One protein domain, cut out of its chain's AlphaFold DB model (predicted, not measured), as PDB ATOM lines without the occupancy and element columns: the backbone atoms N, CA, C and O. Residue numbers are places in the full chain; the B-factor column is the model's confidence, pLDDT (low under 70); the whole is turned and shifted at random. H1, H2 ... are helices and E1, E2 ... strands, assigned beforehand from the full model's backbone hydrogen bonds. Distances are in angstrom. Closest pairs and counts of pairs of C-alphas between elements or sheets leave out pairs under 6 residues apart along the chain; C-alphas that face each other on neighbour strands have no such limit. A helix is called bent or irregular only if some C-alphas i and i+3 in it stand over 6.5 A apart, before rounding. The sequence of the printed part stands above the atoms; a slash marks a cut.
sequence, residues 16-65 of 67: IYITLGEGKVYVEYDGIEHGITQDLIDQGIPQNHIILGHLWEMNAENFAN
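What this domain is: This is residues 16 to 65 of the 67 residues of the protein "XisI protein" of Okeania sp. SIO2C9 (UniProt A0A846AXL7). A small three-stranded sheet, E1, E2 and E3, has helix H1 over one face and the short helix H2 on the opposite face, beside the strands; from there residues 57 to 65 stick out as a tail that holds H3. E1 and E2 make a hairpin, and the short strand E3 lies along the other side of E2. The printed part has 50 residues, with three named strands and three named helices in the order E1 E2 H1 E3 H2 H3; the sheet order is E1 E2 E3, mixed, and the class is mixed, helices and strands. It is only just compact, close to loose, with a radius of gyration of the C-alphas of 11.3 A, and only just elongated, spanning 32 by 21 by 14 A.

How they stand to each other: Begin with E1, residues 16 to 21, and E2, residues 24 to 30: they are antiparallel at 160 degrees, a hairpin, with N 19 and O 26 2.9 A apart, within hydrogen-bond range. Next to E2 find E3, residues 50 to 52, parallel to it at 37 degrees, with N 51 and O 25 at 2.8 A. E1 and E3 are the edge strands and are apart. Between E2 and E3 along the chain comes H1, residues 36 to 42, in a strand-helix-strand unit, two parallel neighbour strands with a helix between, whose crossover is right-handed. H1 is on the sheet at a height of 10.1 A, over E2 and along the strands, at 5 degrees to E2 on the local plane; its closest C-alpha pair with E2 is Asp 30 and Ile 36, 6.9 A. H2, residues 53 to 58, is on the opposite face at a height of 9.4 A, only just over none of the strands, with 2 of its 6 C-alphas falling on E2; the closest C-alphas of E2 and H2 are those of Glu 28 and Gly 53, 4.0 A. H3, residues 60 to 63, is not on the sheet, and it and H2 meet only through their link. In H1 every O i to N i+4 pair is within hydrogen-bond range; in H2 0 of 2 are, beside 2 of 3 O i to N i+3 pairs, and H3 is too short for an i+4 pair.

Where its parts are: Find C-alpha 16 at (-1.196, -33.738, 9.378); from there E1 runs 16.7 A to C-alpha 21. E2 runs 16.3 A and H1 10.1 A. E3 covers 6.7 A from C-alpha 50 at (2.400, -31.977, -3.935). H2 covers 10.3 A and is irregular, with C-alphas 54 and 57 7.3 A apart. H3 covers 5.4 A and ends at C-alpha 63, (16.185, -23.889, -4.159).

The domain as a whole: The C-alphas farthest apart are those of Glu 33 and Asn 65, 34.8 A. Without residues 57 to 65, which stand free, the body spans 26 by 23 by 14 A. The printed part has no cut and no long link. The mean pLDDT of the printed part is 85.0, and residues 55 to 65 are under 70.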
ATOM      1  N   ILE A  16      -1.696 -34.273  10.641       93.69
ATOM      2  CA  ILE A  16      -1.196 -33.738   9.378       93.69
ATOM      3  C   ILE A  16      -0.689 -32.320   9.643       93.69
ATOM      4  O   ILE A  16      -1.292 -31.585  10.439       93.69
ATOM      5  N   TYR A  17       0.401 -31.940   8.984       93.88
ATOM      6  CA  TYR A  17       0.855 -30.561   8.863       93.88
ATOM      7  C   TYR A  17       1.157 -30.266   7.392       93.88
ATOM      8  O   TYR A  17       1.974 -30.952   6.783       93.88
ATOM      9  N   ILE A  18       0.459 -29.278   6.826       94.56
ATOM     10  CA  ILE A  18       0.583 -28.869   5.424       94.56
ATOM     11  C   ILE A  18       0.820 -27.361   5.363       94.56
ATOM     12  O   ILE A  18       0.135 -26.606   6.059       94.56
ATOM     13  N   THR A  19       1.745 -26.927   4.509       94.56
ATOM     14  CA  THR A  19       1.919 -25.517   4.136       94.56
ATOM     15  C   THR A  19       1.596 -25.312   2.652       94.56
ATOM     16  O   THR A  19       1.582 -26.258   1.861       94.56
ATOM     17  N   LEU A  20       1.244 -24.081   2.279       94.81
ATOM     18  CA  LEU A  20       0.935 -23.698   0.902       94.81
ATOM     19  C   LEU A  20       1.884 -22.575   0.488       94.81
ATOM     20  O   LEU A  20       2.009 -21.581   1.204       94.81
ATOM     21  N   GLY A  21       2.516 -22.715  -0.671       90.44
ATOM     22  CA  GLY A  21       3.460 -21.731  -1.202       90.44
ATOM     23  C   GLY A  21       3.667 -21.938  -2.695       90.44
ATOM     24  O   GLY A  21       3.589 -23.064  -3.168       90.44
ATOM     25  N   GLU A  22       3.861 -20.862  -3.459       92.12
ATOM     26  CA  GLU A  22       4.164 -20.941  -4.904       92.12
ATOM     27  C   GLU A  22       3.198 -21.832  -5.723       92.12
ATOM     28  O   GLU A  22       3.593 -22.500  -6.676       92.12
ATOM     29  N   GLY A  23       1.916 -21.882  -5.336       93.31
ATOM     30  CA  GLY A  23       0.911 -22.726  -5.999       93.31
ATOM     31  C   GLY A  23       1.055 -24.234  -5.741       93.31
ATOM     32  O   GLY A  23       0.431 -25.035  -6.443       93.31
ATOM     33  N   LYS A  24       1.858 -24.623  -4.748       94.81
ATOM     34  CA  LYS A  24       2.120 -26.006  -4.340       94.81
ATOM     35  C   LYS A  24       1.635 -26.284  -2.918       94.81
ATOM     36  O   LYS A  24       1.494 -25.380  -2.091       94.81
ATOM     37  N   VAL A  25       1.409 -27.566  -2.656       96.44
ATOM     38  CA  VAL A  25       1.039 -28.138  -1.363       96.44
ATOM     39  C   VAL A  25       2.250 -28.849  -0.781       96.44
ATOM     40  O   VAL A  25       2.808 -29.741  -1.411       96.44
ATOM     41  N   TYR A  26       2.648 -28.479   0.425       95.19
ATOM     42  CA  TYR A  26       3.821 -29.016   1.098       95.19
ATOM     43  C   TYR A  26       3.343 -29.872   2.262       95.19
ATOM     44  O   TYR A  26       2.801 -29.348   3.230       95.19
ATOM     45  N   VAL A  27       3.506 -31.189   2.172       94.88
ATOM     46  CA  VAL A  27       3.143 -32.136   3.233       94.88
ATOM     47  C   VAL A  27       4.322 -32.269   4.195       94.88
ATOM     48  O   VAL A  27       5.197 -33.116   4.024       94.88
ATOM     49  N   GLU A  28       4.367 -31.389   5.191       92.50
ATOM     50  CA  GLU A  28       5.439 -31.298   6.193       92.50
ATOM     51  C   GLU A  28       5.447 -32.478   7.162       92.50
ATOM     52  O   GLU A  28       6.496 -32.971   7.571       92.50
ATOM     53  N   TYR A  29       4.256 -32.944   7.528       92.31
ATOM     54  CA  TYR A  29       4.074 -34.118   8.361       92.31
ATOM     55  C   TYR A  29       2.780 -34.819   7.981       92.31
ATOM     56  O   TYR A  29       1.737 -34.176   7.849       92.31
ATOM     57  N   ASP A  30       2.852 -36.139   7.886       93.62
ATOM     58  CA  ASP A  30       1.705 -37.005   7.679       93.62
ATOM     59  C   ASP A  30       1.805 -38.216   8.608       93.62
ATOM     60  O   ASP A  30       2.734 -39.017   8.524       93.62
ATOM     61  N   GLY A  31       0.877 -38.289   9.555       91.94
ATOM     62  CA  GLY A  31       0.731 -39.365  10.530       91.94
ATOM     63  C   GLY A  31      -0.456 -40.277  10.229       91.94
ATOM     64  O   GLY A  31      -0.868 -41.028  11.114       91.94
ATOM     65  N   ILE A  32      -1.048 -40.180   9.036       93.75
ATOM     66  CA  ILE A  32      -2.110 -41.073   8.579       93.75
ATOM     67  C   ILE A  32      -1.486 -42.309   7.923       93.75
ATOM     68  O   ILE A  32      -0.583 -42.193   7.105       93.75
ATOM     69  N   GLU A  33      -1.994 -43.499   8.254       93.06
ATOM     70  CA  GLU A  33      -1.469 -44.773   7.736       93.06
ATOM     71  C   GLU A  33      -1.525 -44.871   6.204       93.06
ATOM     72  O   GLU A  33      -0.554 -45.290   5.580       93.06
ATOM     73  N   HIS A  34      -2.645 -44.466   5.594       93.44
ATOM     74  CA  HIS A  34      -2.821 -44.519   4.138       93.44
ATOM     75  C   HIS A  34      -2.160 -43.355   3.387       93.44
ATOM     76  O   HIS A  34      -2.010 -43.428   2.169       93.44
ATOM     77  N   GLY A  35      -1.741 -42.313   4.106       93.94
ATOM     78  CA  GLY A  35      -1.133 -41.109   3.559       93.94
ATOM     79  C   GLY A  35      -2.113 -40.148   2.868       93.94
ATOM     80  O   GLY A  35      -2.991 -40.545   2.109       93.94
ATOM     81  N   ILE A  36      -1.928 -38.846   3.075       95.94
ATOM     82  CA  ILE A  36      -2.799 -37.779   2.556       95.94
ATOM     83  C   ILE A  36      -2.585 -37.487   1.062       95.94
ATOM     84  O   ILE A  36      -3.411 -36.844   0.419       95.94
ATOM     85  N   THR A  37      -1.466 -37.934   0.487       95.56
ATOM     86  CA  THR A  37      -1.085 -37.615  -0.900       95.56
ATOM     87  C   THR A  37      -2.118 -38.099  -1.914       95.56
ATOM     88  O   THR A  37      -2.456 -37.348  -2.828       95.56
ATOM     89  N   GLN A  38      -2.630 -39.323  -1.759       95.88
ATOM     90  CA  GLN A  38      -3.614 -39.867  -2.698       95.88
ATOM     91  C   GLN A  38      -4.942 -39.113  -2.601       95.88
ATOM     92  O   GLN A  38      -5.498 -38.737  -3.628       95.88
ATOM     93  N   ASP A  39      -5.379 -38.787  -1.382       96.81
ATOM     94  CA  ASP A  39      -6.595 -38.004  -1.154       96.81
ATOM     95  C   ASP A  39      -6.521 -36.639  -1.865       96.81
ATOM     96  O   ASP A  39      -7.490 -36.192  -2.476       96.81
ATOM     97  N   LEU A  40      -5.356 -35.976  -1.841       97.06
ATOM     98  CA  LEU A  40      -5.142 -34.702  -2.539       97.06
ATOM     99  C   LEU A  40      -5.215 -34.854  -4.068       97.06
ATOM    100  O   LEU A  40      -5.796 -33.998  -4.738       97.06
ATOM    101  N   ILE A  41      -4.661 -35.938  -4.617       97.69
ATOM    102  CA  ILE A  41      -4.726 -36.244  -6.054       97.69
ATOM    103  C   ILE A  41      -6.170 -36.516  -6.480       97.69
ATOM    104  O   ILE A  41      -6.627 -35.968  -7.484       97.69
ATOM    105  N   ASP A  42      -6.907 -37.298  -5.695       98.06
ATOM    106  CA  ASP A  42      -8.300 -37.658  -5.972       98.06
ATOM    107  C   ASP A  42      -9.235 -36.437  -5.915       98.06
ATOM    108  O   ASP A  42     -10.254 -36.392  -6.606       98.06
ATOM    109  N   GLN A  43      -8.870 -35.409  -5.141       97.69
ATOM    110  CA  GLN A  43      -9.544 -34.105  -5.121       97.69
ATOM    111  C   GLN A  43      -9.084 -33.150  -6.240       97.69
ATOM    112  O   GLN A  43      -9.553 -32.014  -6.317       97.69
ATOM    113  N   GLY A  44      -8.197 -33.601  -7.132       97.56
ATOM    114  CA  GLY A  44      -7.796 -32.877  -8.337       97.56
ATOM    115  C   GLY A  44      -6.519 -32.049  -8.209       97.56
ATOM    116  O   GLY A  44      -6.235 -31.253  -9.106       97.56
ATOM    117  N   ILE A  45      -5.734 -32.210  -7.139       97.75
ATOM    118  CA  ILE A  45      -4.419 -31.567  -7.047       97.75
ATOM    119  C   ILE A  45      -3.430 -32.349  -7.919       97.75
ATOM    120  O   ILE A  45      -3.221 -33.541  -7.687       97.75
ATOM    121  N   PRO A  46      -2.782 -31.710  -8.911       97.62
ATOM    122  CA  PRO A  46      -1.772 -32.380  -9.715       97.62
ATOM    123  C   PRO A  46      -0.659 -32.945  -8.829       97.62
ATOM    124  O   PRO A  46      -0.136 -32.249  -7.961       97.62
ATOM    125  N   GLN A  47      -0.250 -34.192  -9.068       96.06
ATOM    126  CA  GLN A  47       0.778 -34.857  -8.257       96.06
ATOM    127  C   GLN A  47       2.086 -34.047  -8.179       96.06
ATOM    128  O   GLN A  47       2.714 -33.976  -7.128       96.06
ATOM    129  N   ASN A  48       2.480 -33.379  -9.268       95.31
ATOM    130  CA  ASN A  48       3.671 -32.523  -9.328       95.31
ATOM    131  C   ASN A  48       3.546 -31.203  -8.534       95.31
ATOM    132  O   ASN A  48       4.527 -30.468  -8.424       95.31
ATOM    133  N   HIS A  49       2.364 -30.889  -7.997       96.25
ATOM    134  CA  HIS A  49       2.135 -29.761  -7.093       96.25
ATOM    135  C   HIS A  49       2.191 -30.173  -5.616       96.25
ATOM    136  O   HIS A  49       2.131 -29.299  -4.755       96.25
ATOM    137  N   ILE A  50       2.316 -31.468  -5.306       96.12
ATOM    138  CA  ILE A  50       2.400 -31.977  -3.935       96.12
ATOM    139  C   ILE A  50       3.860 -32.310  -3.636       96.12
ATOM    140  O   ILE A  50       4.454 -33.175  -4.277       96.12
ATOM    141  N   ILE A  51       4.449 -31.626  -2.659       94.06
ATOM    142  CA  ILE A  51       5.835 -31.831  -2.247       94.06
ATOM    143  C   ILE A  51       5.872 -32.390  -0.828       94.06
ATOM    144  O   ILE A  51       5.237 -31.859   0.078       94.06
ATOM    145  N   LEU A  52       6.645 -33.450  -0.612       91.75
ATOM    146  CA  LEU A  52       6.805 -34.065   0.704       91.75
ATOM    147  C   LEU A  52       7.890 -33.329   1.504       91.75
ATOM    148  O   LEU A  52       9.074 -33.473   1.212       91.75
ATOM    149  N   GLY A  53       7.470 -32.547   2.507       81.31
ATOM    150  CA  GLY A  53       8.254 -31.671   3.400       81.31
ATOM    151  C   GLY A  53       9.484 -32.303   4.057       81.31
ATOM    152  O   GLY A  53      10.560 -31.718   4.143       81.31
ATOM    153  N   HIS A  54       9.374 -33.570   4.436       70.12
ATOM    154  CA  HIS A  54      10.463 -34.316   5.066       70.12
ATOM    155  C   HIS A  54      11.568 -34.758   4.085       70.12
ATOM    156  O   HIS A  54      12.627 -35.192   4.527       70.12
ATOM    157  N   LEU A  55      11.359 -34.636   2.768       66.25
ATOM    158  CA  LEU A  55      12.379 -34.901   1.741       66.25
ATOM    159  C   LEU A  55      13.131 -33.625   1.309       66.25
ATOM    160  O   LEU A  55      13.919 -33.658   0.362       66.25
ATOM    161  N   TRP A  56      12.894 -32.483   1.967       59.78
ATOM    162  CA  TRP A  56      13.443 -31.184   1.552       59.78
ATOM    163  C   TRP A  56      14.933 -31.016   1.827       59.78
ATOM    164  O   TRP A  56      15.586 -30.303   1.068       59.78
ATOM    165  N   GLU A  57      15.511 -31.710   2.812       53.25
ATOM    166  CA  GLU A  57      16.970 -31.681   3.014       53.25
ATOM    167  C   GLU A  57      17.733 -32.227   1.796       53.25
ATOM    168  O   GLU A  57      18.837 -31.776   1.516       53.25
ATOM    169  N   MET A  58      17.117 -33.098   0.985       50.34
ATOM    170  CA  MET A  58      17.707 -33.568  -0.276       50.34
ATOM    171  C   MET A  58      17.526 -32.584  -1.447       50.34
ATOM    172  O   MET A  58      18.122 -32.777  -2.502       50.34
ATOM    173  N   ASN A  59      16.704 -31.541  -1.285       51.38
ATOM    174  CA  ASN A  59      16.365 -30.574  -2.333       51.38
ATOM    175  C   ASN A  59      16.764 -29.129  -2.002       51.38
ATOM    176  O   ASN A  59      16.614 -28.267  -2.862       51.38
ATOM    177  N   ALA A  60      17.274 -28.830  -0.804       52.00
ATOM    178  CA  ALA A  60      17.667 -27.470  -0.416       52.00
ATOM    179  C   ALA A  60      18.769 -26.879  -1.323       52.00
ATOM    180  O   ALA A  60      18.772 -25.675  -1.580       52.00
ATOM    181  N   GLU A  61      19.626 -27.721  -1.914       51.12
ATOM    182  CA  GLU A  61      20.582 -27.306  -2.956       51.12
ATOM    183  C   GLU A  61      19.900 -26.869  -4.272       51.12
ATOM    184  O   GLU A  61      20.454 -26.068  -5.027       51.12
ATOM    185  N   ASN A  62      18.671 -27.327  -4.535       51.34
ATOM    186  CA  ASN A  62      17.904 -26.984  -5.737       51.34
ATOM    187  C   ASN A  62      17.133 -25.657  -5.612       51.34
ATOM    188  O   ASN A  62      16.754 -25.087  -6.637       51.34
ATOM    189  N   PHE A  63      16.897 -25.155  -4.393       52.12
ATOM    190  CA  PHE A  63      16.185 -23.889  -4.159       52.12
ATOM    191  C   PHE A  63      17.127 -22.699  -3.971       52.12
ATOM    192  O   PHE A  63      16.791 -21.603  -4.402       52.12
ATOM    193  N   ALA A  64      18.331 -22.909  -3.428       54.12
ATOM    194  CA  ALA A  64      19.349 -21.858  -3.328       54.12
ATOM    195  C   ALA A  64      19.914 -21.405  -4.694       54.12
ATOM    196  O   ALA A  64      20.578 -20.377  -4.765       54.12
ATOM    197  N   ASN A  65      19.642 -22.155  -5.771       45.75
ATOM    198  CA  ASN A  65      20.110 -21.884  -7.137       45.75
ATOM    199  C   ASN A  65      19.000 -21.425  -8.102       45.75
ATOM    200  O   ASN A  65      19.202 -21.429  -9.317       45.75
TER     201      ASN A  65